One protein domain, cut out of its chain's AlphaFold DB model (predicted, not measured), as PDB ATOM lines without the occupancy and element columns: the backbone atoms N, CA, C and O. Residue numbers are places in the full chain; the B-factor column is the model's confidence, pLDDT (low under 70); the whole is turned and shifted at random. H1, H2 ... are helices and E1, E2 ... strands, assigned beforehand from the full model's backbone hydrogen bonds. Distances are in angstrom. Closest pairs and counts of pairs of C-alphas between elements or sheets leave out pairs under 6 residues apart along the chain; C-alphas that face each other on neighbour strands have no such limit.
ATOM      1  N   TRP A 345     168.275 109.699 189.820       91.56
ATOM      2  CA  TRP A 345     167.166 109.724 188.863       91.56
ATOM      3  C   TRP A 345     167.281 110.829 187.811       91.56
ATOM      4  O   TRP A 345     167.176 112.020 188.084       91.56
ATOM      5  N   ASP A 346     167.307 110.427 186.546       90.38
ATOM      6  CA  ASP A 346     167.104 111.303 185.402       90.38
ATOM      7  C   ASP A 346     165.607 111.475 185.082       90.38
ATOM      8  O   ASP A 346     165.022 110.769 184.256       90.38
ATOM      9  N   GLN A 347     164.981 112.472 185.711       88.44
ATOM     10  CA  GLN A 347     163.605 112.898 185.401       88.44
ATOM     11  C   GLN A 347     163.498 113.677 184.076       88.44
ATOM     12  O   GLN A 347     162.420 113.824 183.500       88.44
ATOM     13  N   GLY A 348     164.625 114.173 183.550       87.94
ATOM     14  CA  GLY A 348     164.688 114.921 182.292       87.94
ATOM     15  C   GLY A 348     164.736 114.040 181.039       87.94
ATOM     16  O   GLY A 348     164.795 114.573 179.923       87.94
ATOM     17  N   VAL A 349     164.722 112.711 181.200       90.25
ATOM     18  CA  VAL A 349     164.905 111.717 180.130       90.25
ATOM     19  C   VAL A 349     163.932 111.916 178.957       90.25
ATOM     20  O   VAL A 349     164.339 111.906 177.789       90.25
ATOM     21  N   ASN A 350     162.656 112.195 179.249       90.25
ATOM     22  CA  ASN A 350     161.616 112.408 178.237       90.25
ATOM     23  C   ASN A 350     161.742 113.760 177.535       90.25
ATOM     24  O   ASN A 350     161.566 113.843 176.321       90.25
ATOM     25  N   GLY A 351     162.128 114.813 178.262       87.25
ATOM     26  CA  GLY A 351     162.343 116.145 177.688       87.25
ATOM     27  C   GLY A 351     163.434 116.161 176.612       87.25
ATOM     28  O   GLY A 351     163.400 116.989 175.700       87.25
ATOM     29  N   ARG A 352     164.379 115.214 176.690       86.12
ATOM     30  CA  ARG A 352     165.433 114.993 175.691       86.12
ATOM     31  C   ARG A 352     165.082 113.941 174.644       86.12
ATOM     32  O   ARG A 352     165.934 113.665 173.801       86.12
ATOM     33  N   HIS A 353     163.881 113.360 174.687       88.38
ATOM     34  CA  HIS A 353     163.450 112.270 173.812       88.38
ATOM     35  C   HIS A 353     164.470 111.120 173.783       88.38
ATOM     36  O   HIS A 353     164.788 110.601 172.715       88.38
ATOM     37  N   ALA A 354     165.084 110.784 174.923       88.19
ATOM     38  CA  ALA A 354     166.157 109.791 174.945       88.19
ATOM     39  C   ALA A 354     165.617 108.399 174.553       88.19
ATOM     40  O   ALA A 354     164.534 108.045 175.030       88.19
ATOM     41  N   PRO A 355     166.343 107.615 173.726       89.44
ATOM     42  CA  PRO A 355     166.008 106.218 173.432       89.44
ATOM     43  C   PRO A 355     165.813 105.394 174.698       89.44
ATOM     44  O   PRO A 355     166.460 105.702 175.698       89.44
ATOM     45  N   VAL A 356     164.985 104.348 174.655       90.69
ATOM     46  CA  VAL A 356     164.811 103.432 175.795       90.69
ATOM     47  C   VAL A 356     166.135 102.780 176.178       90.69
ATOM     48  O   VAL A 356     166.872 102.319 175.304       90.69
ATOM     49  N   ASP A 357     166.429 102.756 177.475       88.81
ATOM     50  CA  ASP A 357     167.678 102.219 178.016       88.81
ATOM     51  C   ASP A 357     167.492 101.649 179.430       88.81
ATOM     52  O   ASP A 357     166.428 101.785 180.037       88.81
ATOM     53  N   PHE A 358     168.534 101.003 179.950       85.19
ATOM     54  CA  PHE A 358     168.580 100.446 181.301       85.19
ATOM     55  C   PHE A 358     168.100 101.409 182.377       85.19
ATOM     56  O   PHE A 358     168.422 102.594 182.354       85.19
ATOM     57  N   GLY A 359     167.373 100.868 183.355       89.69
ATOM     58  CA  GLY A 359     166.891 101.667 184.475       89.69
ATOM     59  C   GLY A 359     165.739 102.603 184.117       89.69
ATOM     60  O   GLY A 359     165.282 103.327 184.997       89.69
ATOM     61  N   ASP A 360     165.245 102.597 182.871       94.06
ATOM     62  CA  ASP A 360     163.971 103.234 182.544       94.06
ATOM     63  C   ASP A 360     162.859 102.634 183.412       94.06
ATOM     64  O   ASP A 360     162.692 101.413 183.482       94.06
ATOM     65  N   VAL A 361     162.103 103.516 184.062       94.56
ATOM     66  CA  VAL A 361     160.934 103.166 184.866       94.56
ATOM     67  C   VAL A 361     159.681 103.592 184.122       94.56
ATOM     68  O   VAL A 361     159.600 104.695 183.568       94.56
ATOM     69  N   PHE A 362     158.696 102.706 184.127       94.56
ATOM     70  CA  PHE A 362     157.434 102.862 183.434       94.56
ATOM     71  C   PHE A 362     156.267 102.808 184.412       94.56
ATOM     72  O   PHE A 362     156.271 102.002 185.336       94.56
ATOM     73  N   GLU A 363     155.260 103.637 184.167       94.25
ATOM     74  CA  GLU A 363     153.891 103.438 184.634       94.25
ATOM     75  C   GLU A 363     153.123 102.692 183.544       94.25
ATOM     76  O   GLU A 363     153.107 103.120 182.387       94.25
ATOM     77  N   ILE A 364     152.513 101.573 183.914       88.50
ATOM     78  CA  ILE A 364     151.720 100.716 183.038       88.50
ATOM     79  C   ILE A 364     150.315 100.674 183.613       88.50
ATOM     80  O   ILE A 364     150.119 100.259 184.755       88.50
ATOM     81  N   GLU A 365     149.344 101.130 182.830       82.44
ATOM     82  CA  GLU A 365     147.942 101.055 183.221       82.44
ATOM     83  C   GLU A 365     147.404  99.674 182.847       82.44
ATOM     84  O   GLU A 365     147.380  99.283 181.676       82.44
ATOM     85  N   TYR A 366     146.994  98.928 183.865       66.62
ATOM     86  CA  TYR A 366     146.446  97.589 183.737       66.62
ATOM     87  C   TYR A 366     145.173  97.520 184.575       66.62
ATOM     88  O   TYR A 366     145.218  97.723 185.789       66.62
ATOM     89  N   GLU A 367     144.039  97.270 183.916       64.19
ATOM     90  CA  GLU A 367     142.703  97.398 184.521       64.19
ATOM     91  C   GLU A 367     142.500  98.794 185.147       64.19
ATOM     92  O   GLU A 367     142.776  99.798 184.491       64.19
ATOM     93  N   ASP A 368     142.055  98.851 186.407       68.62
ATOM     94  CA  ASP A 368     141.879 100.070 187.204       68.62
ATOM     95  C   ASP A 368     143.117 100.394 188.071       68.62
ATOM     96  O   ASP A 368     143.023 101.114 189.070       68.62
ATOM     97  N   LYS A 369     144.291  99.827 187.743       76.88
ATOM     98  CA  LYS A 369     145.534  99.989 188.513       76.88
ATOM     99  C   LYS A 369     146.673 100.544 187.664       76.88
ATOM    100  O   LYS A 369     146.803 100.266 186.475       76.88
ATOM    101  N   ILE A 370     147.553 101.297 188.323       85.31
ATOM    102  CA  ILE A 370     148.821 101.763 187.757       85.31
ATOM    103  C   ILE A 370     149.938 100.941 188.390       85.31
ATOM    104  O   ILE A 370     150.168 101.016 189.596       85.31
ATOM    105  N   LEU A 371     150.632 100.159 187.570       85.00
ATOM    106  CA  LEU A 371     151.808  99.397 187.970       85.00
ATOM    107  C   LEU A 371     153.063 100.185 187.607       85.00
ATOM    108  O   LEU A 371     153.196 100.655 186.477       85.00
ATOM    109  N   ARG A 372     154.008 100.301 188.540       90.94
ATOM    110  CA  ARG A 372     155.348 100.813 188.237       90.94
ATOM    111  C   ARG A 372     156.283  99.647 187.965       90.94
ATOM    112  O   ARG A 372     156.288  98.680 188.721       90.94
ATOM    113  N   ALA A 373     157.077  99.731 186.905       90.19
ATOM    114  CA  ALA A 373     158.008  98.670 186.542       90.19
ATOM    115  C   ALA A 373     159.333  99.225 186.007       90.19
ATOM    116  O   ALA A 373     159.342 100.229 185.297       90.19
ATOM    117  N   ILE A 374     160.452  98.574 186.333       92.31
ATOM    118  CA  ILE A 374     161.804  98.985 185.922       92.31
ATOM    119  C   ILE A 374     162.397  98.031 184.887       92.31
ATOM    120  O   ILE A 374     162.284  96.812 185.007       92.31
ATOM    121  N   LEU A 375     163.070  98.579 183.875       91.00
ATOM    122  CA  LEU A 375     163.706  97.807 182.811       91.00
ATOM    123  C   LEU A 375     164.998  97.118 183.260       91.00
ATOM    124  O   LEU A 375     166.018  97.777 183.475       91.00
ATOM    125  N   LEU A 376     164.977  95.780 183.283       82.31
ATOM    126  CA  LEU A 376     166.109  94.914 183.661       82.31
ATOM    127  C   LEU A 376     166.628  94.046 182.497       82.31
ATOM    128  O   LEU A 376     167.289  93.027 182.686       82.31
ATOM    129  N   THR A 377     166.318  94.441 181.267       75.81
ATOM    130  CA  THR A 377     166.608  93.677 180.041       75.81
ATOM    131  C   THR A 377     168.099  93.627 179.702       75.81
ATOM    132  O   THR A 377     168.788  94.609 179.889       75.81
ATOM    133  N   GLN A 378     168.622  92.542 179.114       68.50
ATOM    134  CA  GLN A 378     170.042  92.450 178.717       68.50
ATOM    135  C   GLN A 378     170.491  93.489 177.660       68.50
ATOM    136  O   GLN A 378     169.727  93.916 176.796       68.50
ATOM    137  N   THR A 379     171.789  93.833 177.655       68.56
ATOM    138  CA  THR A 379     172.366  94.918 176.818       68.56
ATOM    139  C   THR A 379     172.250  94.619 175.331       68.56
ATOM    140  O   THR A 379     171.952  95.499 174.524       68.56
ATOM    141  N   CYS A 380     172.454  93.357 174.958       66.81
ATOM    142  CA  CYS A 380     172.322  92.888 173.585       66.81
ATOM    143  C   CYS A 380     170.893  93.045 173.051       66.81
ATOM    144  O   CYS A 380     170.720  93.336 171.864       66.81
ATOM    145  N   THR A 381     169.890  92.903 173.919       70.50
ATOM    146  CA  THR A 381     168.483  93.095 173.573       70.50
ATOM    147  C   THR A 381     168.181  94.563 173.313       70.50
ATOM    148  O   THR A 381     167.445  94.851 172.383       70.50
ATOM    149  N   LEU A 382     168.786  95.501 174.045       77.12
ATOM    150  CA  LEU A 382     168.574  96.937 173.818       77.12
ATOM    151  C   LEU A 382     169.320  97.469 172.587       77.12
ATOM    152  O   LEU A 382     168.829  98.382 171.915       77.12
ATOM    153  N   ALA A 383     170.464  96.869 172.250       78.88
ATOM    154  CA  ALA A 383     171.335  97.311 171.167       78.88
ATOM    155  C   ALA A 383     170.648  97.308 169.787       78.88
ATOM    156  O   ALA A 383     170.128  96.293 169.317       78.88
ATOM    157  N   ILE A 384     170.737  98.448 169.096       79.50
ATOM    158  CA  ILE A 384     170.204  98.645 167.743       79.50
ATOM    159  C   ILE A 384     171.359  98.723 166.752       79.50
ATOM    160  O   ILE A 384     172.279  99.531 166.889       79.50
ATOM    161  N   ARG A 385     171.314  97.862 165.734       74.94
ATOM    162  CA  ARG A 385     172.331  97.805 164.677       74.94
ATOM    163  C   ARG A 385     172.167  98.979 163.710       74.94
ATOM    164  O   ARG A 385     171.108  99.591 163.619       74.94
ATOM    165  N   GLY A 386     173.193  99.260 162.904       69.12
ATOM    166  CA  GLY A 386     173.131 100.313 161.875       69.12
ATOM    167  C   GLY A 386     172.039 100.110 160.807       69.12
ATOM    168  O   GLY A 386     171.670 101.066 160.117       69.12
ATOM    169  N   SER A 387     171.512  98.885 160.680       74.69
ATOM    170  CA  SER A 387     170.342  98.556 159.857       74.69
ATOM    171  C   SER A 387     169.013  99.018 160.464       74.69
ATOM    172  O   SER A 387     168.052  99.175 159.722       74.69
ATOM    173  N   GLY A 388     168.963  99.294 161.771       75.44
ATOM    174  CA  GLY A 388     167.732  99.538 162.529       75.44
ATOM    175  C   GLY A 388     167.190  98.290 163.238       75.44
ATOM    176  O   GLY A 388     166.253  98.396 164.027       75.44
ATOM    177  N   ASP A 389     167.804  97.125 163.015       77.31
ATOM    178  CA  ASP A 389     167.368  95.871 163.631       77.31
ATOM    179  C   ASP A 389     167.847  95.751 165.079       77.31
ATOM    180  O   ASP A 389     168.973  96.143 165.422       77.31
ATOM    181  N   ARG A 390     167.006  95.133 165.906       78.12
ATOM    182  CA  ARG A 390     167.281  94.797 167.304       78.12
ATOM    183  C   ARG A 390     167.303  93.278 167.470       78.12
ATOM    184  O   ARG A 390     166.586  92.571 166.767       78.12
ATOM    185  N   SER A 391     168.168  92.771 168.352       73.25
ATOM    186  CA  SER A 391     168.354  91.320 168.514       73.25
ATOM    187  C   SER A 391     167.274  90.651 169.368       73.25
ATOM    188  O   SER A 391     166.943  89.497 169.113       73.25
ATOM    189  N   GLY A 392     166.706  91.377 170.333       74.06
ATOM    190  CA  GLY A 392     165.562  90.924 171.115       74.06
ATOM    191  C   GLY A 392     164.361  91.844 170.922       74.06
ATOM    192  O   GLY A 392     164.498  93.051 170.720       74.06
ATOM    193  N   GLN A 393     163.180  91.240 170.946       80.62
ATOM    194  CA  GLN A 393     161.911  91.908 170.668       80.62
ATOM    195  C   GLN A 393     161.089  92.192 171.934       80.62
ATOM    196  O   GLN A 393     160.215  93.059 171.926       80.62
ATOM    197  N   LEU A 394     161.402  91.497 173.029       80.81
ATOM    198  CA  LEU A 394     160.736  91.622 174.321       80.81
ATOM    199  C   LEU A 394     161.711  92.154 175.369       80.81
ATOM    200  O   LEU A 394     162.856  91.704 175.452       80.81
ATOM    201  N   ALA A 395     161.232  93.114 176.149       83.62
ATOM    202  CA  ALA A 395     161.842  93.593 177.373       83.62
ATOM    203  C   ALA A 395     161.335  92.788 178.563       83.62
ATOM    204  O   ALA A 395     160.200  92.326 178.567       83.62
ATOM    205  N   GLN A 396     162.160  92.711 179.594       81.44
ATOM    206  CA  GLN A 396     161.790  92.279 180.930       81.44
ATOM    207  C   GLN A 396     161.742  93.480 181.862       81.44
ATOM    208  O   GLN A 396     162.707  94.255 181.933       81.44
ATOM    209  N   LEU A 397     160.622  93.607 182.567       85.62
ATOM    210  CA  LEU A 397     160.379  94.652 183.546       85.62
ATOM    211  C   LEU A 397     160.093  94.007 184.906       85.62
ATOM    212  O   LEU A 397     159.200  93.167 184.981       85.62
ATOM    213  N   ALA A 398     160.809  94.407 185.956       87.62
ATOM    214  CA  ALA A 398     160.470  94.020 187.328       87.62
ATOM    215  C   ALA A 398     159.397  94.962 187.869       87.62
ATOM    216  O   ALA A 398     159.545  96.183 187.751       87.62
ATOM    217  N   VAL A 399     158.331  94.410 188.444       86.88
ATOM    218  CA  VAL A 399     157.174  95.180 188.920       86.88
ATOM    219  C   VAL A 399     157.382  95.621 190.370       86.88
ATOM    220  O   VAL A 399     158.023  94.933 191.167       86.88
ATOM    221  N   GLN A 400     156.871  96.800 190.722       89.00
ATOM    222  CA  GLN A 400     156.839  97.274 192.102       89.00
ATOM    223  C   GLN A 400     155.966  96.348 192.962       89.00
ATOM    224  O   GLN A 400     154.799  96.119 192.649       89.00
ATOM    225  N   ASN A 401     156.513  95.878 194.081       84.81
ATOM    226  CA  ASN A 401     155.792  95.135 195.105       84.81
ATOM    227  C   ASN A 401     156.395  95.409 196.491       84.81
ATOM    228  O   ASN A 401     157.426  94.848 196.879       84.81
ATOM    229  N   ASP A 402     155.711  96.244 197.267       83.56
ATOM    230  CA  ASP A 402     156.199  96.684 198.574       83.56
ATOM    231  C   ASP A 402     156.107  95.585 199.655       83.56
ATOM    232  O   ASP A 402     156.817  95.644 200.660       83.56
ATOM    233  N   GLU A 403     155.347  94.502 199.429       83.19
ATOM    234  CA  GLU A 403     155.316  93.329 200.326       83.19
ATOM    235  C   GLU A 403     156.637  92.538 200.326       83.19
ATOM    236  O   GLU A 403     156.889  91.697 201.202       83.19
ATOM    237  N   LYS A 404     157.501  92.786 199.334       81.94
ATOM    238  CA  LYS A 404     158.821  92.158 199.200       81.94
ATOM    239  C   LYS A 404     159.939  92.965 199.850       81.94
ATOM    240  O   LYS A 404     161.089  92.518 199.835       81.94
ATOM    241  N   LYS A 405     159.625  94.101 200.477       84.00
ATOM    242  CA  LYS A 405     160.593  94.905 201.227       84.00
ATOM    243  C   LYS A 405     161.326  94.049 202.270       84.00
ATOM    244  O   LYS A 405     160.717  93.325 203.056       84.00
ATOM    245  N   GLY A 406     162.659  94.097 202.245       78.88
ATOM    246  CA  GLY A 406     163.533  93.320 203.134       78.88
ATOM    247  C   GLY A 406     163.724  91.840 202.760       78.88
ATOM    248  O   GLY A 406     164.449  91.131 203.461       78.88
ATOM    249  N   ARG A 407     163.116  91.349 201.670       81.38
ATOM    250  CA  ARG A 407     163.376  90.001 201.133       81.38
ATOM    251  C   ARG A 407     164.521  90.023 200.124       81.38
ATOM    252  O   ARG A 407     164.803  91.043 199.515       81.38
ATOM    253  N   VAL A 408     165.147  88.866 199.892       79.06
ATOM    254  CA  VAL A 408     166.278  88.732 198.947       79.06
ATOM    255  C   VAL A 408     165.867  89.013 197.493       79.06
ATOM    256  O   VAL A 408     166.701  89.464 196.712       79.06
ATOM    257  N   SER A 409     164.603  88.763 197.137       79.44
ATOM    258  CA  SER A 409     164.049  89.061 195.811       79.44
ATOM    259  C   SER A 409     163.598  90.517 195.653       79.44
ATOM    260  O   SER A 409     163.350  90.943 194.534       79.44
ATOM    261  N   GLY A 410     163.464  91.277 196.744       87.44
ATOM    262  CA  GLY A 410     163.018  92.666 196.708       87.44
ATOM    263  C   GLY A 410     164.207  93.614 196.632       87.44
ATOM    264  O   GLY A 410     165.100  93.557 197.478       87.44
ATOM    265  N   VAL A 411     164.213  94.504 195.642       88.94
ATOM    266  CA  VAL A 411     165.231  95.550 195.505       88.94
ATOM    267  C   VAL A 411     164.615  96.901 195.868       88.94
ATOM    268  O   VAL A 411     163.922  97.488 195.033       88.94
ATOM    269  N   PRO A 412     164.829  97.388 197.104       89.75
ATOM    270  CA  PRO A 412     164.360  98.702 197.517       89.75
ATOM    271  C   PRO A 412     165.222  99.803 196.896       89.75
ATOM    272  O   PRO A 412     166.452  99.714 196.875       89.75
ATOM    273  N   ILE A 413     164.569 100.852 196.405       88.12
ATOM    274  CA  ILE A 413     165.201 102.048 195.851       88.12
ATOM    275  C   ILE A 413     164.432 103.258 196.360       88.12
ATOM    276  O   ILE A 413     163.203 103.263 196.382       88.12
ATOM    277  N   GLN A 414     165.153 104.305 196.743       86.25
ATOM    278  CA  GLN A 414     164.520 105.566 197.098       86.25
ATOM    279  C   GLN A 414     163.971 106.255 195.841       86.25
ATOM    280  O   GLN A 414     164.685 106.477 194.871       86.25
ATOM    281  N   CYS A 415     162.688 106.570 195.831       83.31
ATOM    282  CA  CYS A 415     161.991 107.269 194.767       83.31
ATOM    283  C   CYS A 415     162.229 108.788 194.869       83.31
ATOM    284  O   CYS A 415     162.770 109.297 195.853       83.31
ATOM    285  N   TRP A 416     161.860 109.529 193.826       78.62
ATOM    286  CA  TRP A 416     162.074 110.981 193.727       78.62
ATOM    287  C   TRP A 416     161.233 111.826 194.695       78.62
ATOM    288  O   TRP A 416     161.504 113.010 194.876       78.62
ATOM    289  N   ASP A 417     160.217 111.227 195.302       73.06
ATOM    290  CA  ASP A 417     159.396 111.767 196.387       73.06
ATOM    291  C   ASP A 417     159.939 111.402 197.782       73.06
ATOM    292  O   ASP A 417     159.314 111.734 198.784       73.06
ATOM    293  N   PHE A 418     161.135 110.802 197.850       73.19
ATOM    294  CA  PHE A 418     161.811 110.289 199.049       73.19
ATOM    295  C   PHE A 418     161.214 109.024 199.662       73.19
ATOM    296  O   PHE A 418     161.831 108.485 200.590       73.19
ATOM    297  N   ASP A 419     160.101 108.524 199.130       80.12
ATOM    298  CA  ASP A 419     159.537 107.241 199.527       80.12
ATOM    299  C   ASP A 419     160.390 106.090 198.990       80.12
ATOM    300  O   ASP A 419     161.157 106.241 198.044       80.12
ATOM    301  N   GLU A 420     160.305 104.916 199.606       84.00
ATOM    302  CA  GLU A 420     161.018 103.737 199.119       84.00
ATOM    303  C   GLU A 420     160.078 102.886 198.268       84.00
ATOM    304  O   GLU A 420     159.035 102.454 198.753       84.00
ATOM    305  N   ILE A 421     160.472 102.616 197.026       87.75
ATOM    306  CA  ILE A 421     159.792 101.674 196.137       87.75
ATOM    307  C   ILE A 421     160.582 100.371 196.096       87.75
ATOM    308  O   ILE A 421     161.809 100.388 195.990       87.75
ATOM    309  N   THR A 422     159.902  99.229 196.179       91.06
ATOM    310  CA  THR A 422     160.567  97.923 196.066       91.06
ATOM    311  C   THR A 422     160.211  97.256 194.750       91.06
ATOM    312  O   THR A 422     159.041  96.983 194.506       91.06
ATOM    313  N   PHE A 423     161.204  96.946 193.916       89.75
ATOM    314  CA  PHE A 423     161.001  96.130 192.714       89.75
ATOM    315  C   PHE A 423     161.209  94.651 193.039       89.75
ATOM    316  O   PHE A 423     162.254  94.277 193.576       89.75
ATOM    317  N   ASP A 424     160.224  93.811 192.725       85.75
ATOM    318  CA  ASP A 424     160.300  92.370 192.955       85.75
ATOM    319  C   ASP A 424     160.932  91.659 191.766       85.75
ATOM    320  O   ASP A 424     160.408  91.647 190.657       85.75
ATOM    321  N   LEU A 425     162.070  91.025 192.015       82.00
ATOM    322  CA  LEU A 425     162.792  90.253 191.015       82.00
ATOM    323  C   LEU A 425     162.129  88.902 190.721       82.00
ATOM    324  O   LEU A 425     162.474  88.286 189.709       82.00
ATOM    325  N   ASP A 426     161.214  88.432 191.580       72.06
ATOM    326  CA  ASP A 426     160.389  87.250 191.303       72.06
ATOM    327  C   ASP A 426     159.261  87.561 190.307       72.06
ATOM    328  O   ASP A 426     158.844  86.674 189.561       72.06
ATOM    329  N   ASP A 427     158.781  88.807 190.286       71.44
ATOM    330  CA  ASP A 427     157.617  89.235 189.513       71.44
ATOM    331  C   ASP A 427     158.042  90.127 188.341       71.44
ATOM    332  O   ASP A 427     158.089  91.359 188.417       71.44
ATOM    333  N   ASN A 428     158.410  89.467 187.238       73.00
ATOM    334  CA  ASN A 428     158.782  90.137 185.998       73.00
ATOM    335  C   ASN A 428     157.695  89.970 184.937       73.00
ATOM    336  O   ASN A 428     157.250  88.857 184.643       73.00
ATOM    337  N   ILE A 429     157.366  91.070 184.268       74.06
ATOM    338  CA  ILE A 429     156.517  91.071 183.077       74.06
ATOM    339  C   ILE A 429     157.370  91.197 181.817       74.06
ATOM    340  O   ILE A 429     158.445  91.808 181.818       74.06
ATOM    341  N   SER A 430     156.879  90.615 180.723       75.62
ATOM    342  CA  SER A 430     157.463  90.818 179.398       75.62
ATOM    343  C   SER A 430     156.698  91.895 178.657       75.62
ATOM    344  O   SER A 430     155.472  91.883 178.658       75.62
ATOM    345  N   PHE A 431     157.408  92.807 178.000       81.00
ATOM    346  CA  PHE A 431     156.773  93.903 177.276       81.00
ATOM    347  C   PHE A 431     157.407  94.114 175.898       81.00
ATOM    348  O   PHE A 431     158.634  94.046 175.784       81.00
ATOM    349  N   PRO A 432     156.634  94.387 174.830       85.12
ATOM    350  CA  PRO A 432     157.202  94.627 173.508       85.12
ATOM    351  C   PRO A 432     158.111  95.847 173.497       85.12
ATOM    352  O   PRO A 432     157.680  96.973 173.751       85.12
ATOM    353  N   MET A 433     159.366  95.629 173.112       87.31
ATOM    354  CA  MET A 433     160.352  96.698 172.966       87.31
ATOM    355  C   MET A 433     159.902  97.772 171.969       87.31
ATOM    356  O   MET A 433     160.264  98.935 172.109       87.31
ATOM    357  N   ASP A 434     159.115  97.378 170.969       89.44
ATOM    358  CA  ASP A 434     158.518  98.281 169.990       89.44
ATOM    359  C   ASP A 434     157.592  99.307 170.652       89.44
ATOM    360  O   ASP A 434     157.687 100.492 170.355       89.44
ATOM    361  N   VAL A 435     156.753  98.894 171.604       90.75
ATOM    362  CA  VAL A 435     155.871  99.827 172.322       90.75
ATOM    363  C   VAL A 435     156.679 100.704 173.273       90.75
ATOM    364  O   VAL A 435     156.436 101.909 173.340       90.75
ATOM    365  N   LEU A 436     157.683 100.138 173.957       92.69
ATOM    366  CA  LEU A 436     158.577 100.923 174.812       92.69
ATOM    367  C   LEU A 436     159.291 102.017 174.016       92.69
ATOM    368  O   LEU A 436     159.350 103.151 174.472       92.69
ATOM    369  N   ASP A 437     159.792 101.726 172.813       92.38
ATOM    370  CA  ASP A 437     160.499 102.709 171.986       92.38
ATOM    371  C   ASP A 437     159.630 103.957 171.683       92.38
ATOM    372  O   ASP A 437     160.162 105.071 171.575       92.38
ATOM    373  N   LEU A 438     158.295 103.812 171.620       93.69
ATOM    374  CA  LEU A 438     157.356 104.912 171.353       93.69
ATOM    375  C   LEU A 438     157.322 105.971 172.461       93.69
ATOM    376  O   LEU A 438     157.008 107.126 172.169       93.69
ATOM    377  N   VAL A 439     157.700 105.639 173.703       94.31
ATOM    378  CA  VAL A 439     157.776 106.622 174.806       94.31
ATOM    379  C   VAL A 439     158.769 107.749 174.510       94.31
ATOM    380  O   VAL A 439     158.707 108.825 175.099       94.31
ATOM    381  N   SER A 440     159.694 107.522 173.571       92.12
ATOM    382  CA  SER A 440     160.698 108.505 173.162       92.12
ATOM    383  C   SER A 440     160.132 109.595 172.242       92.12
ATOM    384  O   SER A 440     160.831 110.567 171.958       92.12
ATOM    385  N   LEU A 441     158.899 109.459 171.740       91.00
ATOM    386  CA  LEU A 441     158.339 110.364 170.730       91.00
ATOM    387  C   LEU A 441     157.848 111.698 171.302       91.00
ATOM    388  O   LEU A 441     157.856 112.701 170.593       91.00
ATOM    389  N   ASN A 442     157.472 111.752 172.581       89.12
ATOM    390  CA  ASN A 442     156.929 112.957 173.214       89.12
ATOM    391  C   ASN A 442     157.590 113.257 174.565       89.12
ATOM    392  O   ASN A 442     158.273 112.421 175.152       89.12
ATOM    393  N   LYS A 443     157.400 114.493 175.039       90.94
ATOM    394  CA  LYS A 443     157.976 114.973 176.304       90.94
ATOM    395  C   LYS A 443     157.266 114.418 177.539       90.94
ATOM    396  O   LYS A 443     157.872 114.396 178.604       90.94
ATOM    397  N   ASP A 444     156.033 113.947 177.381       91.25
ATOM    398  CA  ASP A 444     155.236 113.370 178.467       91.25
ATOM    399  C   ASP A 444     155.611 111.909 178.752       91.25
ATOM    400  O   ASP A 444     155.138 111.328 179.727       91.25
ATOM    401  N   GLY A 445     156.448 111.306 177.897       93.31
ATOM    402  CA  GLY A 445     156.884 109.917 178.004       93.31
ATOM    403  C   GLY A 445     155.802 108.891 177.675       93.31
ATOM    404  O   GLY A 445     156.000 107.713 177.954       93.31
ATOM    405  N   LYS A 446     154.655 109.291 177.113       95.12
ATOM    406  CA  LYS A 446     153.559 108.369 176.764       95.12
ATOM    407  C   LYS A 446     153.914 107.567 175.512       95.12
ATOM    408  O   LYS A 446     154.430 108.135 174.555       95.12
ATOM    409  N   ALA A 447     153.604 106.278 175.457       94.75
ATOM    410  CA  ALA A 447     153.746 105.523 174.215       94.75
ATOM    411  C   ALA A 447     152.570 105.821 173.274       94.75
ATOM    412  O   ALA A 447     151.436 105.422 173.532       94.75
ATOM    413  N   GLY A 448     152.825 106.522 172.171       92.56
ATOM    414  CA  GLY A 448     151.781 106.837 171.199       92.56
ATOM    415  C   GLY A 448     152.263 107.677 170.023       92.56
ATOM    416  O   GLY A 448     153.372 108.212 170.038       92.56
ATOM    417  N   PHE A 449     151.419 107.776 169.000       92.06
ATOM    418  CA  PHE A 449     151.660 108.549 167.779       92.06
ATOM    419  C   PHE A 449     150.328 108.963 167.130       92.06
ATOM    420  O   PHE A 449     149.296 108.337 167.355       92.06
ATOM    421  N   ALA A 450     150.335 110.019 166.321       89.31
ATOM    422  CA  ALA A 450     149.171 110.465 165.561       89.31
ATOM    423  C   ALA A 450     149.089 109.771 164.190       89.31
ATOM    424  O   ALA A 450     150.099 109.563 163.519       89.31
ATOM    425  N   LEU A 451     147.885 109.445 163.736       86.94
ATOM    426  CA  LEU A 451     147.614 108.958 162.384       86.94
ATOM    427  C   LEU A 451     147.528 110.146 161.413       86.94
ATOM    428  O   LEU A 451     146.957 111.184 161.747       86.94
ATOM    429  N   GLY A 452     148.094 110.010 160.210       78.44
ATOM    430  CA  GLY A 452     148.029 111.043 159.170       78.44
ATOM    431  C   GLY A 452     149.148 110.969 158.126       78.44
ATOM    432  O   GLY A 452     150.077 110.173 158.233       78.44
ATOM    433  N   GLU A 453     149.089 111.846 157.117       61.97
ATOM    434  CA  GLU A 453     149.932 111.769 155.906       61.97
ATOM    435  C   GLU A 453     151.441 111.975 156.140       61.97
ATOM    436  O   GLU A 453     152.249 111.707 155.249       61.97
ATOM    437  N   ASN A 454     151.864 112.470 157.309       74.50
ATOM    438  CA  ASN A 454     153.279 112.738 157.567       74.50
ATOM    439  C   ASN A 454     153.747 112.272 158.950       74.50
ATOM    440  O   ASN A 454     154.179 113.068 159.783       74.50
ATOM    441  N   LEU A 455     153.704 110.953 159.155       77.44
ATOM    442  CA  LEU A 455     154.216 110.258 160.344       77.44
ATOM    443  C   LEU A 455     155.663 110.653 160.692       77.44
ATOM    444  O   LEU A 455     156.017 110.805 161.857       77.44
ATOM    445  N   VAL A 456     156.495 110.924 159.681       77.12
ATOM    446  CA  VAL A 456     157.904 111.314 159.862       77.12
ATOM    447  C   VAL A 456     158.053 112.662 160.574       77.12
ATOM    448  O   VAL A 456     159.011 112.846 161.317       77.12
ATOM    449  N   LYS A 457     157.114 113.602 160.398       78.56
ATOM    450  CA  LYS A 457     157.158 114.908 161.086       78.56
ATOM    451  C   LYS A 457     156.931 114.807 162.594       78.56
ATOM    452  O   LYS A 457     157.302 115.733 163.307       78.56
ATOM    453  N   GLN A 458     156.321 113.721 163.060       78.75
ATOM    454  CA  GLN A 458     156.066 113.487 164.483       78.75
ATOM    455  C   GLN A 458     157.301 112.965 165.206       78.75
ATOM    456  O   GLN A 458     157.398 113.054 166.426       78.75
ATOM    457  N   ILE A 459     158.256 112.428 164.451       83.69
ATOM    458  CA  ILE A 459     159.509 111.945 165.000       83.69
ATOM    459  C   ILE A 459     160.342 113.175 165.358       83.69
ATOM    460  O   ILE A 459     160.645 113.979 164.468       83.69
ATOM    461  N   PRO A 460     160.721 113.348 166.639       79.44
ATOM    462  CA  PRO A 460     161.538 114.473 167.052       79.44
ATOM    463  C   PRO A 460     162.776 114.556 166.164       79.44
ATOM    464  O   PRO A 460     163.488 113.566 165.986       79.44
ATOM    465  N   ASN A 461     163.066 115.741 165.620       69.44
ATOM    466  CA  ASN A 461     164.329 115.986 164.925       69.44
ATOM    467  C   ASN A 461     165.456 116.100 165.962       69.44
ATOM    468  O   ASN A 461     166.009 117.173 166.215       69.44
ATOM    469  N   ASN A 462     165.721 114.984 166.635       64.81
ATOM    470  CA  ASN A 462     166.649 114.897 167.734       64.81
ATOM    471  C   ASN A 462     168.029 114.531 167.199       64.81
ATOM    472  O   ASN A 462     168.261 113.428 166.704       64.81
ATOM    473  N   ARG A 463     168.969 115.467 167.338       59.16
ATOM    474  CA  ARG A 463     170.369 115.274 166.934       59.16
ATOM    475  C   ARG A 463     171.100 114.223 167.779       59.16
ATOM    476  O   ARG A 463     172.230 113.891 167.440       59.16
ATOM    477  N   ASN A 464     170.476 113.723 168.846       67.06
ATOM    478  CA  ASN A 464     171.077 112.794 169.803       67.06
ATOM    479  C   ASN A 464     170.752 111.328 169.489       67.06
ATOM    480  O   ASN A 464     171.194 110.436 170.207       67.06
ATOM    481  N   TRP A 465     169.945 111.057 168.462       81.00
ATOM    482  CA  TRP A 465     169.637 109.690 168.058       81.00
ATOM    483  C   TRP A 465     170.690 109.161 167.096       81.00
ATOM    484  O   TRP A 465     171.107 109.844 166.157       81.00
ATOM    485  N   SER A 466     171.091 107.906 167.300       77.12
ATOM    486  CA  SER A 466     171.913 107.215 166.315       77.12
ATOM    487  C   SER A 466     171.128 107.049 165.012       77.12
ATOM    488  O   SER A 466     169.906 106.889 165.007       77.12
ATOM    489  N   SER A 467     171.831 107.034 163.878       78.62
ATOM    490  CA  SER A 467     171.190 106.850 162.570       78.62
ATOM    491  C   SER A 467     170.417 105.528 162.466       78.62
ATOM    492  O   SER A 467     169.411 105.467 161.760       78.62
ATOM    493  N   GLY A 468     170.857 104.487 163.182       82.81
ATOM    494  CA  GLY A 468     170.138 103.217 163.311       82.81
ATOM    495  C   GLY A 468     168.835 103.362 164.101       82.81
ATOM    496  O   GLY A 468     167.797 102.903 163.633       82.81
ATOM    497  N   TYR A 469     168.866 104.058 165.244       85.25
ATOM    498  CA  TYR A 469     167.673 104.316 166.059       85.25
ATOM    499  C   TYR A 469     166.625 105.118 165.285       85.25
ATOM    500  O   TYR A 469     165.467 104.713 165.210       85.25
ATOM    501  N   SER A 470     167.032 106.202 164.618       85.56
ATOM    502  CA  SER A 470     166.110 107.020 163.825       85.56
ATOM    503  C   SER A 470     165.436 106.213 162.714       85.56
ATOM    504  O   SER A 470     164.228 106.317 162.530       85.56
ATOM    505  N   LYS A 471     166.190 105.365 161.998       86.06
ATOM    506  CA  LYS A 471     165.619 104.467 160.978       86.06
ATOM    507  C   LYS A 471     164.608 103.493 161.574       86.06
ATOM    508  O   LYS A 471     163.550 103.295 160.981       86.06
ATOM    509  N   ARG A 472     164.927 102.909 162.731       88.25
ATOM    510  CA  ARG A 472     164.039 101.987 163.444       88.25
ATOM    511  C   ARG A 472     162.726 102.662 163.814       88.25
ATOM    512  O   ARG A 472     161.686 102.135 163.455       88.25
ATOM    513  N   ILE A 473     162.768 103.829 164.459       90.50
ATOM    514  CA  ILE A 473     161.557 104.559 164.864       90.50
ATOM    515  C   ILE A 473     160.701 104.934 163.651       90.50
ATOM    516  O   ILE A 473     159.494 104.718 163.672       90.50
ATOM    517  N   VAL A 474     161.315 105.420 162.564       89.25
ATOM    518  CA  VAL A 474     160.593 105.699 161.308       89.25
ATOM    519  C   VAL A 474     159.899 104.442 160.783       89.25
ATOM    520  O   VAL A 474     158.720 104.486 160.442       89.25
ATOM    521  N   SER A 475     160.618 103.321 160.712       89.31
ATOM    522  CA  SER A 475     160.063 102.051 160.235       89.31
ATOM    523  C   SER A 475     158.937 101.548 161.135       89.31
ATOM    524  O   SER A 475     157.911 101.096 160.634       89.31
ATOM    525  N   LEU A 476     159.128 101.643 162.449       90.81
ATOM    526  CA  LEU A 476     158.192 101.187 163.464       90.81
ATOM    527  C   LEU A 476     156.877 101.966 163.394       90.81
ATOM    528  O   LEU A 476     155.826 101.352 163.263       90.81
ATOM    529  N   VAL A 477     156.934 103.301 163.421       91.88
ATOM    530  CA  VAL A 477     155.732 104.149 163.366       91.88
ATOM    531  C   VAL A 477     154.965 103.919 162.062       91.88
ATOM    532  O   VAL A 477     153.747 103.786 162.091       91.88
ATOM    533  N   ASN A 478     155.659 103.806 160.925       89.88
ATOM    534  CA  ASN A 478     155.006 103.526 159.643       89.88
ATOM    535  C   ASN A 478     154.333 102.144 159.612       89.88
ATOM    536  O   ASN A 478     153.243 102.015 159.059       89.88
ATOM    537  N   SER A 479     154.976 101.118 160.183       89.88
ATOM    538  CA  SER A 479     154.395  99.772 160.266       89.88
ATOM    539  C   SER A 479     153.170  99.764 161.175       89.88
ATOM    540  O   SER A 479     152.098  99.342 160.753       89.88
ATOM    541  N   LEU A 480     153.308 100.311 162.386       91.06
ATOM    542  CA  LEU A 480     152.235 100.366 163.374       91.06
ATOM    543  C   LEU A 480     151.037 101.174 162.894       91.06
ATOM    544  O   LEU A 480     149.910 100.759 163.126       91.06
ATOM    545  N   ALA A 481     151.253 102.310 162.228       90.44
ATOM    546  CA  ALA A 481     150.156 103.116 161.702       90.44
ATOM    547  C   ALA A 481     149.294 102.313 160.724       90.44
ATOM    548  O   ALA A 481     148.074 102.300 160.853       90.44
ATOM    549  N   LYS A 482     149.934 101.579 159.808       89.50
ATOM    550  CA  LYS A 482     149.238 100.721 158.849       89.50
ATOM    551  C   LYS A 482     148.474  99.593 159.545       89.50
ATOM    552  O   LYS A 482     147.328  99.326 159.196       89.50
ATOM    553  N   ASP A 483     149.102  98.933 160.514       87.19
ATOM    554  CA  ASP A 483     148.475  97.821 161.227       87.19
ATOM    555  C   ASP A 483     147.289  98.305 162.075       87.19
ATOM    556  O   ASP A 483     146.229  97.683 162.065       87.19
ATOM    557  N   VAL A 484     147.421  99.453 162.744       88.94
ATOM    558  CA  VAL A 484     146.336 100.074 163.515       88.94
ATOM    559  C   VAL A 484     145.189 100.520 162.609       88.94
ATOM    560  O   VAL A 484     144.037 100.288 162.959       88.94
ATOM    561  N   GLU A 485     145.461 101.103 161.438       88.12
ATOM    562  CA  GLU A 485     144.413 101.464 160.469       88.12
ATOM    563  C   GLU A 485     143.558 100.248 160.075       88.12
ATOM    564  O   GLU A 485     142.331 100.324 160.128       88.12
ATOM    565  N   VAL A 486     144.184  99.100 159.792       86.88
ATOM    566  CA  VAL A 486     143.477  97.843 159.472       86.88
ATOM    567  C   VAL A 486     142.633  97.338 160.653       86.88
ATOM    568  O   VAL A 486     141.511  96.860 160.471       86.88
ATOM    569  N   ARG A 487     143.151  97.442 161.883       83.38
ATOM    570  CA  ARG A 487     142.431  97.021 163.100       83.38
ATOM    571  C   ARG A 487     141.247  97.935 163.406       83.38
ATOM    572  O   ARG A 487     140.180  97.447 163.770       83.38
ATOM    573  N   LEU A 488     141.392  99.239 163.167       84.56
ATOM    574  CA  LEU A 488     140.308 100.212 163.303       84.56
ATOM    575  C   LEU A 488     139.169  99.957 162.313       84.56
ATOM    576  O   LEU A 488     138.010 100.071 162.701       84.56
ATOM    577  N   GLU A 489     139.468  99.565 161.070       85.50
ATOM    578  CA  GLU A 489     138.441  99.132 160.105       85.50
ATOM    579  C   GLU A 489     137.651  97.908 160.600       85.50
ATOM    580  O   GLU A 489     136.482  97.738 160.252       85.50
ATOM    581  N   SER A 490     138.273  97.086 161.450       77.44
ATOM    582  CA  SER A 490     137.691  95.875 162.038       77.44
ATOM    583  C   SER A 490     137.096  96.089 163.441       77.44
ATOM    584  O   SER A 490     136.659  95.123 164.059       77.44
ATOM    585  N   ASN A 491     137.043  97.333 163.948       79.25
ATOM    586  CA  ASN A 491     136.642  97.671 165.326       79.25
ATOM    587  C   ASN A 491     137.439  96.924 166.420       79.25
ATOM    588  O   ASN A 491     136.909  96.619 167.489       79.25
ATOM    589  N   GLU A 492     138.716  96.642 166.176       74.00
ATOM    590  CA  GLU A 492     139.603  96.003 167.148       74.00
ATOM    591  C   GLU A 492     140.494  97.041 167.845       74.00
ATOM    592  O   GLU A 492     141.066  97.921 167.204       74.00
ATOM    593  N   SER A 493     140.640  96.920 169.168       79.75
ATOM    594  CA  SER A 493     141.451  97.810 170.019       79.75
ATOM    595  C   SER A 493     142.681  97.109 170.609       79.75
ATOM    596  O   SER A 493     143.168  97.462 171.683       79.75
ATOM    597  N   ILE A 494     143.147  96.051 169.943       75.88
ATOM    598  CA  ILE A 494     144.290  95.237 170.362       75.88
ATOM    599  C   ILE A 494     145.136  94.937 169.125       75.88
ATOM    600  O   ILE A 494     144.601  94.621 168.062       75.88
ATOM    601  N   ILE A 495     146.457  95.042 169.259       80.06
ATOM    602  CA  ILE A 495     147.421  94.750 168.197       80.06
ATOM    603  C   ILE A 495     148.447  93.724 168.678       80.06
ATOM    604  O   ILE A 495     148.921  93.792 169.808       80.06
ATOM    605  N   GLU A 496     148.791  92.771 167.818       75.62
ATOM    606  CA  GLU A 496     149.857  91.807 168.087       75.62
ATOM    607  C   GLU A 496     151.211  92.401 167.678       75.62
ATOM    608  O   GLU A 496     151.431  92.711 166.508       75.62
ATOM    609  N   LEU A 497     152.129  92.543 168.635       74.00
ATOM    610  CA  LEU A 497     153.480  93.060 168.442       74.00
ATOM    611  C   LEU A 497     154.485  92.106 169.060       74.00
ATOM    612  O   LEU A 497     154.496  91.895 170.267       74.00
ATOM    613  N   ASN A 498     155.370  91.546 168.234       70.12
ATOM    614  CA  ASN A 498     156.363  90.568 168.687       70.12
ATOM    615  C   ASN A 498     155.730  89.398 169.456       70.12
ATOM    616  O   ASN A 498     156.263  88.959 170.473       70.12
ATOM    617  N   ARG A 499     154.592  88.919 168.931       64.25
ATOM    618  CA  ARG A 499     153.714  87.875 169.486       64.25
ATOM    619  C   ARG A 499     152.879  88.292 170.691       64.25
ATOM    620  O   ARG A 499     152.000  87.536 171.070       64.25
ATOM    621  N   VAL A 500     153.084  89.500 171.216       61.28
ATOM    622  CA  VAL A 500     152.361  90.039 172.371       61.28
ATOM    623  C   VAL A 500     151.148  90.845 171.960       61.28
ATOM    624  O   VAL A 500     151.262  91.768 171.155       61.28
ATOM    625  N   TRP A 501     149.997  90.553 172.554       66.00
ATOM    626  CA  TRP A 501     148.782  91.334 172.331       66.00
ATOM    627  C   TRP A 501     148.774  92.567 173.229       66.00
ATOM    628  O   TRP A 501     148.695  92.456 174.453       66.00
ATOM    629  N   VAL A 502     148.847  93.752 172.624       75.75
ATOM    630  CA  VAL A 502     148.891  95.030 173.340       75.75
ATOM    631  C   VAL A 502     147.614  95.820 173.061       75.75
ATOM    632  O   VAL A 502     147.311  96.088 171.891       75.75
ATOM    633  N   PRO A 503     146.856  96.218 174.098       81.31
ATOM    634  CA  PRO A 503     145.718  97.102 173.916       81.31
ATOM    635  C   PRO A 503     146.184  98.508 173.522       81.31
ATOM    636  O   PRO A 503     147.194  99.014 174.022       81.31
ATOM    637  N   PHE A 504     145.417  99.152 172.651       88.12
ATOM    638  CA  PHE A 504     145.604 100.553 172.296       88.12
ATOM    639  C   PHE A 504     144.262 101.282 172.284       88.12
ATOM    640  O   PHE A 504     143.211 100.699 172.020       88.12
ATOM    641  N   GLU A 505     144.308 102.579 172.547       90.25
ATOM    642  CA  GLU A 505     143.174 103.483 172.411       90.25
ATOM    643  C   GLU A 505     143.420 104.471 171.274       90.25
ATOM    644  O   GLU A 505     144.564 104.784 170.929       90.25
ATOM    645  N   VAL A 506     142.333 104.973 170.692       89.94
ATOM    646  CA  VAL A 506     142.388 106.063 169.719       89.94
ATOM    647  C   VAL A 506     141.598 107.234 170.258       89.94
ATOM    648  O   VAL A 506     140.385 107.155 170.440       89.94
ATOM    649  N   LEU A 507     142.309 108.326 170.493       89.31
ATOM    650  CA  LEU A 507     141.759 109.587 170.960       89.31
ATOM    651  C   LEU A 507     141.790 110.605 169.825       89.31
ATOM    652  O   LEU A 507     142.608 110.505 168.914       89.31
ATOM    653  N   THR A 508     140.917 111.603 169.881       85.62
ATOM    654  CA  THR A 508     140.977 112.743 168.960       85.62
ATOM    655  C   THR A 508     141.587 113.926 169.699       85.62
ATOM    656  O   THR A 508     140.986 114.424 170.648       85.62
ATOM    657  N   GLU A 509     142.765 114.374 169.269       83.75
ATOM    658  CA  GLU A 509     143.489 115.515 169.843       83.75
ATOM    659  C   GLU A 509     143.848 116.494 168.724       83.75
ATOM    660  O   GLU A 509     144.473 116.098 167.740       83.75
ATOM    661  N   ASP A 510     143.439 117.759 168.855       79.19
ATOM    662  CA  ASP A 510     143.695 118.821 167.869       79.19
ATOM    663  C   ASP A 510     143.396 118.388 166.416       79.19
ATOM    664  O   ASP A 510     144.235 118.509 165.523       79.19
ATOM    665  N   ASP A 511     142.204 117.814 166.201       80.44
ATOM    666  CA  ASP A 511     141.712 117.251 164.930       80.44
ATOM    667  C   ASP A 511     142.500 116.043 164.371       80.44
ATOM    668  O   ASP A 511     142.173 115.531 163.297       80.44
ATOM    669  N   ASN A 512     143.486 115.520 165.106       83.25
ATOM    670  CA  ASN A 512     144.231 114.316 164.745       83.25
ATOM    671  C   ASN A 512     143.770 113.104 165.561       83.25
ATOM    672  O   ASN A 512     143.503 113.198 166.757       83.25
ATOM    673  N   LYS A 513     143.736 111.929 164.926       88.75
ATOM    674  CA  LYS A 513     143.547 110.658 165.637       88.75
ATOM    675  C   LYS A 513     144.878 110.223 166.243       88.75
ATOM    676  O   LYS A 513     145.807 109.917 165.503       88.75
ATOM    677  N   VAL A 514     144.975 110.186 167.562       90.06
ATOM    678  CA  VAL A 514     146.167 109.782 168.309       90.06
ATOM    679  C   VAL A 514     145.975 108.377 168.849       90.06
ATOM    680  O   VAL A 514     145.052 108.118 169.614       90.06
ATOM    681  N   VAL A 515     146.871 107.476 168.458       92.50
ATOM    682  CA  VAL A 515     146.978 106.123 169.000       92.50
ATOM    683  C   VAL A 515     147.799 106.191 170.278       92.50
ATOM    684  O   VAL A 515     148.923 106.705 170.261       92.50
ATOM    685  N   ARG A 516     147.271 105.658 171.380       92.38
ATOM    686  CA  ARG A 516     147.992 105.538 172.651       92.38
ATOM    687  C   ARG A 516     148.000 104.107 173.148       92.38
ATOM    688  O   ARG A 516     147.002 103.401 173.084       92.38
ATOM    689  N   PHE A 517     149.143 103.717 173.685       91.94
ATOM    690  CA  PHE A 517     149.305 102.504 174.465       91.94
ATOM    691  C   PHE A 517     149.305 102.871 175.948       91.94
ATOM    692  O   PHE A 517     149.744 103.960 176.326       91.94
ATOM    693  N   LYS A 518     148.845 101.944 176.788       89.75
ATOM    694  CA  LYS A 518     148.694 102.107 178.242       89.75
ATOM    695  C   LYS A 518     150.025 102.063 179.011       89.75
ATOM    696  O   LYS A 518     150.182 101.330 179.982       89.75
ATOM    697  N   ILE A 519     151.021 102.816 178.548       92.00
ATOM    698  CA  ILE A 519     152.354 102.861 179.146       92.00
ATOM    699  C   ILE A 519     153.002 104.239 179.002       92.00
ATOM    700  O   ILE A 519     152.895 104.910 177.969       92.00
ATOM    701  N   LYS A 520     153.711 104.648 180.053       95.75
ATOM    702  CA  LYS A 520     154.411 105.925 180.144       95.75
ATOM    703  C   LYS A 520     155.763 105.745 180.824       95.75
ATOM    704  O   LYS A 520     155.827 105.200 181.917       95.75
ATOM    705  N   ARG A 521     156.844 106.249 180.230       96.06
ATOM    706  CA  ARG A 521     158.138 106.361 180.919       96.06
ATOM    707  C   ARG A 521     158.112 107.555 181.865       96.06
ATOM    708  O   ARG A 521     157.789 108.658 181.430       96.06
ATOM    709  N   ILE A 522     158.490 107.362 183.124       94.88
ATOM    710  CA  ILE A 522     158.430 108.416 184.154       94.88
ATOM    711  C   ILE A 522     159.805 108.950 184.550       94.88
ATOM    712  O   ILE A 522     159.952 110.147 184.773       94.88
ATOM    713  N   ALA A 523     160.816 108.087 184.581       94.00
ATOM    714  CA  ALA A 523     162.180 108.444 184.935       94.00
ATOM    715  C   ALA A 523     163.152 107.408 184.366       94.00
ATOM    716  O   ALA A 523     162.744 106.333 183.916       94.00
ATOM    717  N   ARG A 524     164.441 107.731 184.417       92.88
ATOM    718  CA  ARG A 524     165.528 106.779 184.204       92.88
ATOM    719  C   ARG A 524     166.435 106.768 185.416       92.88
ATOM    720  O   ARG A 524     166.860 107.820 185.868       92.88
ATOM    721  N   LEU A 525     166.757 105.587 185.908       92.12
ATOM    722  CA  LEU A 525     167.781 105.418 186.922       92.12
ATOM    723  C   LEU A 525     169.176 105.590 186.300       92.12
ATOM    724  O   LEU A 525     169.432 105.075 185.211       92.12
ATOM    725  N   GLU A 526     170.083 106.290 186.978       89.69
ATOM    726  CA  GLU A 526     171.463 106.459 186.512       89.69
ATOM    727  C   GLU A 526     172.138 105.083 186.335       89.69
ATOM    728  O   GLU A 526     171.889 104.128 187.083       89.69
ATOM    729  N   ASN A 527     172.978 104.968 185.302       82.81
ATOM    730  CA  ASN A 527     173.564 103.715 184.835       82.81
ATOM    731  C   ASN A 527     174.246 102.895 185.935       82.81
ATOM    732  O   ASN A 527     174.136 101.671 185.928       82.81
ATOM    733  N   GLN A 528     174.958 103.521 186.871       85.31
ATOM    734  CA  GLN A 528     175.637 102.825 187.961       85.31
ATOM    735  C   GLN A 528     174.641 102.086 188.862       85.31
ATOM    736  O   GLN A 528     174.866 100.921 189.205       85.31
ATOM    737  N   TYR A 529     173.528 102.730 189.214       87.38
ATOM    738  CA  TYR A 529     172.481 102.119 190.032       87.38
ATOM    739  C   TYR A 529     171.680 101.091 189.225       87.38
ATOM    740  O   TYR A 529     171.427  99.991 189.717       87.38
ATOM    741  N   ALA A 530     171.372 101.388 187.958       86.38
ATOM    742  CA  ALA A 530     170.692 100.457 187.056       86.38
ATOM    743  C   ALA A 530     171.487  99.157 186.860       86.38
ATOM    744  O   ALA A 530     170.934  98.058 186.945       86.38
ATOM    745  N   LEU A 531     172.805  99.261 186.666       83.00
ATOM    746  CA  LEU A 531     173.697  98.108 186.551       83.00
ATOM    747  C   LEU A 531     173.788  97.314 187.854       83.00
ATOM    748  O   LEU A 531     173.879  96.089 187.797       83.00
ATOM    749  N   ASN A 532     173.746  97.973 189.013       84.81
ATOM    750  CA  ASN A 532     173.722  97.285 190.301       84.81
ATOM    751  C   ASN A 532     172.453  96.426 190.442       84.81
ATOM    752  O   ASN A 532     172.540  95.229 190.711       84.81
ATOM    753  N   ILE A 533     171.277  96.985 190.149       84.81
ATOM    754  CA  ILE A 533     170.010  96.232 190.193       84.81
ATOM    755  C   ILE A 533     170.033  95.074 189.198       84.81
ATOM    756  O   ILE A 533     169.633  93.961 189.533       84.81
ATOM    757  N   LEU A 534     170.561  95.301 187.992       81.69
ATOM    758  CA  LEU A 534     170.730  94.245 187.000       81.69
ATOM    759  C   LEU A 534     171.644  93.119 187.509       81.69
ATOM    760  O   LEU A 534     171.335  91.947 187.309       81.69
ATOM    761  N   GLN A 535     172.751  93.444 188.180       82.81
ATOM    762  CA  GLN A 535     173.647  92.448 188.779       82.81
ATOM    763  C   GLN A 535     172.952  91.649 189.886       82.81
ATOM    764  O   GLN A 535     173.103  90.426 189.944       82.81
ATOM    765  N   ILE A 536     172.165  92.316 190.734       84.56
ATOM    766  CA  ILE A 536     171.358  91.657 191.768       84.56
ATOM    767  C   ILE A 536     170.340  90.718 191.107       84.56
ATOM    768  O   ILE A 536     170.270  89.547 191.478       84.56
ATOM    769  N   SER A 537     169.639  91.183 190.071       81.00
ATOM    770  CA  SER A 537     168.684  90.394 189.282       81.00
ATOM    771  C   SER A 537     169.321  89.156 188.643       81.00
ATOM    772  O   SER A 537     168.802  88.043 188.764       81.00
ATOM    773  N   GLN A 538     170.500  89.300 188.034       78.69
ATOM    774  CA  GLN A 538     171.241  88.185 187.438       78.69
ATOM    775  C   GLN A 538     171.721  87.177 188.490       78.69
ATOM    776  O   GLN A 538     171.621  85.967 188.282       78.69
ATOM    777  N   SER A 539     172.218  87.661 189.632       80.94
ATOM    778  CA  SER A 539     172.632  86.822 190.763       80.94
ATOM    779  C   SER A 539     171.450  86.045 191.343       80.94
ATOM    780  O   SER A 539     171.559  84.843 191.589       80.94
ATOM    781  N   TRP A 540     170.305  86.711 191.512       77.62
ATOM    782  CA  TRP A 540     169.062  86.098 191.967       77.62
ATOM    783  C   TRP A 540     168.591  85.007 191.002       77.62
ATOM    784  O   TRP A 540     168.446  83.853 191.409       77.62
ATOM    785  N   SER A 541     168.497  85.339 189.712       69.69
ATOM    786  CA  SER A 541     168.121  84.411 188.637       69.69
ATOM    787  C   SER A 541     169.030  83.177 188.590       69.69
ATOM    788  O   SER A 541     168.562  82.053 188.434       69.69
ATOM    789  N   GLY A 542     170.340  83.363 188.789       67.12
ATOM    790  CA  GLY A 542     171.305  82.265 188.835       67.12
ATOM    791  C   GLY A 542     171.150  81.332 190.045       67.12
ATOM    792  O   GLY A 542     171.515  80.161 189.953       67.12
ATOM    793  N   ARG A 543     170.610  81.816 191.173       65.31
ATOM    794  CA  ARG A 543     170.435  81.036 192.416       65.31
ATOM    795  C   ARG A 543     169.170  80.193 192.424       65.31
ATOM    796  O   ARG A 543     169.198  79.064 192.902       65.31
ATOM    797  N   ILE A 544     168.071  80.745 191.924       60.88
ATOM    798  CA  ILE A 544     166.759  80.085 191.941       60.88
ATOM    799  C   ILE A 544     166.623  79.008 190.859       60.88
ATOM    800  O   ILE A 544     165.640  78.275 190.849       60.88
ATOM    801  N   GLY A 545     167.605  78.881 189.955       44.00
ATOM    802  CA  GLY A 545     167.607  77.869 188.894       44.00
ATOM    803  C   GLY A 545     166.434  78.003 187.921       44.00
ATOM    804  O   GLY A 545     166.258  77.147 187.054       44.00
TER     805      GLY A 545
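What this domain is: This is residues 345 to 545 of the 757 residues of an uncharacterized protein of Paenibacillus oryzae (UniProt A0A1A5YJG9). One strongly twisted sheet of nine strands curls round the short helix H2, with H5 crossing over E5 toward one end of the domain and the long helix H4 grazing the sheet near E7 and E6 toward the other end. The bends in E5 and E9 help turn the sheet round. The printed part has 201 residues, with five named helices and nine named strands; along the chain come E1 and E2, then H1, then E3, E4 and E5, then H2, then E6, then H3 and H4, then E7, E8 and E9, and last H5; the sheet is branched, its neighbour pairs antiparallel, and the class is mixed, helices and strands. The whole is compact, with a radius of gyration of the C-alphas of 17.2 A and spans of 52 by 38 by 35 A.

Where its parts are: Residues 345 to 359 hold no named element. E1, residues 360 to 366, begins at C-alpha 360 (163.971, 103.234, 182.544). E2 is 369 to 375, H1 379 to 382, E3 394 to 400 and E4 410 to 414. E5, 420 to 432, is 27.4 A long and bends by 86 degrees at residue 426. H2 is 433 to 441, E6 446 to 450 and H3 455 to 458. H4, 467 to 489, is 33.7 A long. E7 is 494 to 497; E8, 500 to 509, is 27.1 A long. E9, 512 to 525, is 33.5 A long and bends by 65 degrees at residue 518. H5, 527 to 544, is 25.6 A long and ends at C-alpha 544 (166.759, 80.085, 191.941).

How they stand to each other: E9 has three neighbours: E1 and E8 on one side, E6 on the other side. N 363 and O 520 of E1 and E9 are 2.8 A apart, N 515 and O 449 of E9 and E6 2.8 A, and N 514 and O 507 of E9 and E8 2.7 A, each within hydrogen-bond range. E7, E8 and E9 form a meander, each strand the antiparallel neighbour of the one before. The sheet curls round H2; the closest C-alphas of H2 and E6, Val 439 and Ala 447, are 4.2 A apart. H5, on the same face as H2, has a height over the sheet of 9.4 A. H4 and H2 only just touch, with 3 pairs of C-alphas within 8 A, Asp 434 and Leu 476 closest at 7.2 A, about perpendicular at 76 degrees. H3 touches H4, the C-alphas of Val 456 and Val 474 closest at 6.4 A. H1 only grazes the sheet. Every O i to N i+4 pair is within range in H4 and H5; H2 has 1 of 5, but 6 of 6 O i to N i+3 pairs, and H1 and H3 are too short for an i+4 pair.

The domain as a whole: The C-alphas farthest apart, of Asp 511 and Arg 543, are 53.8 A apart. The printed part has no cut, and the link from H1 to E3 is long, with 11 residues. The mean pLDDT of the printed part is 83.0; 20 residues are under 70, among them 461 to 464 and 541 to 545.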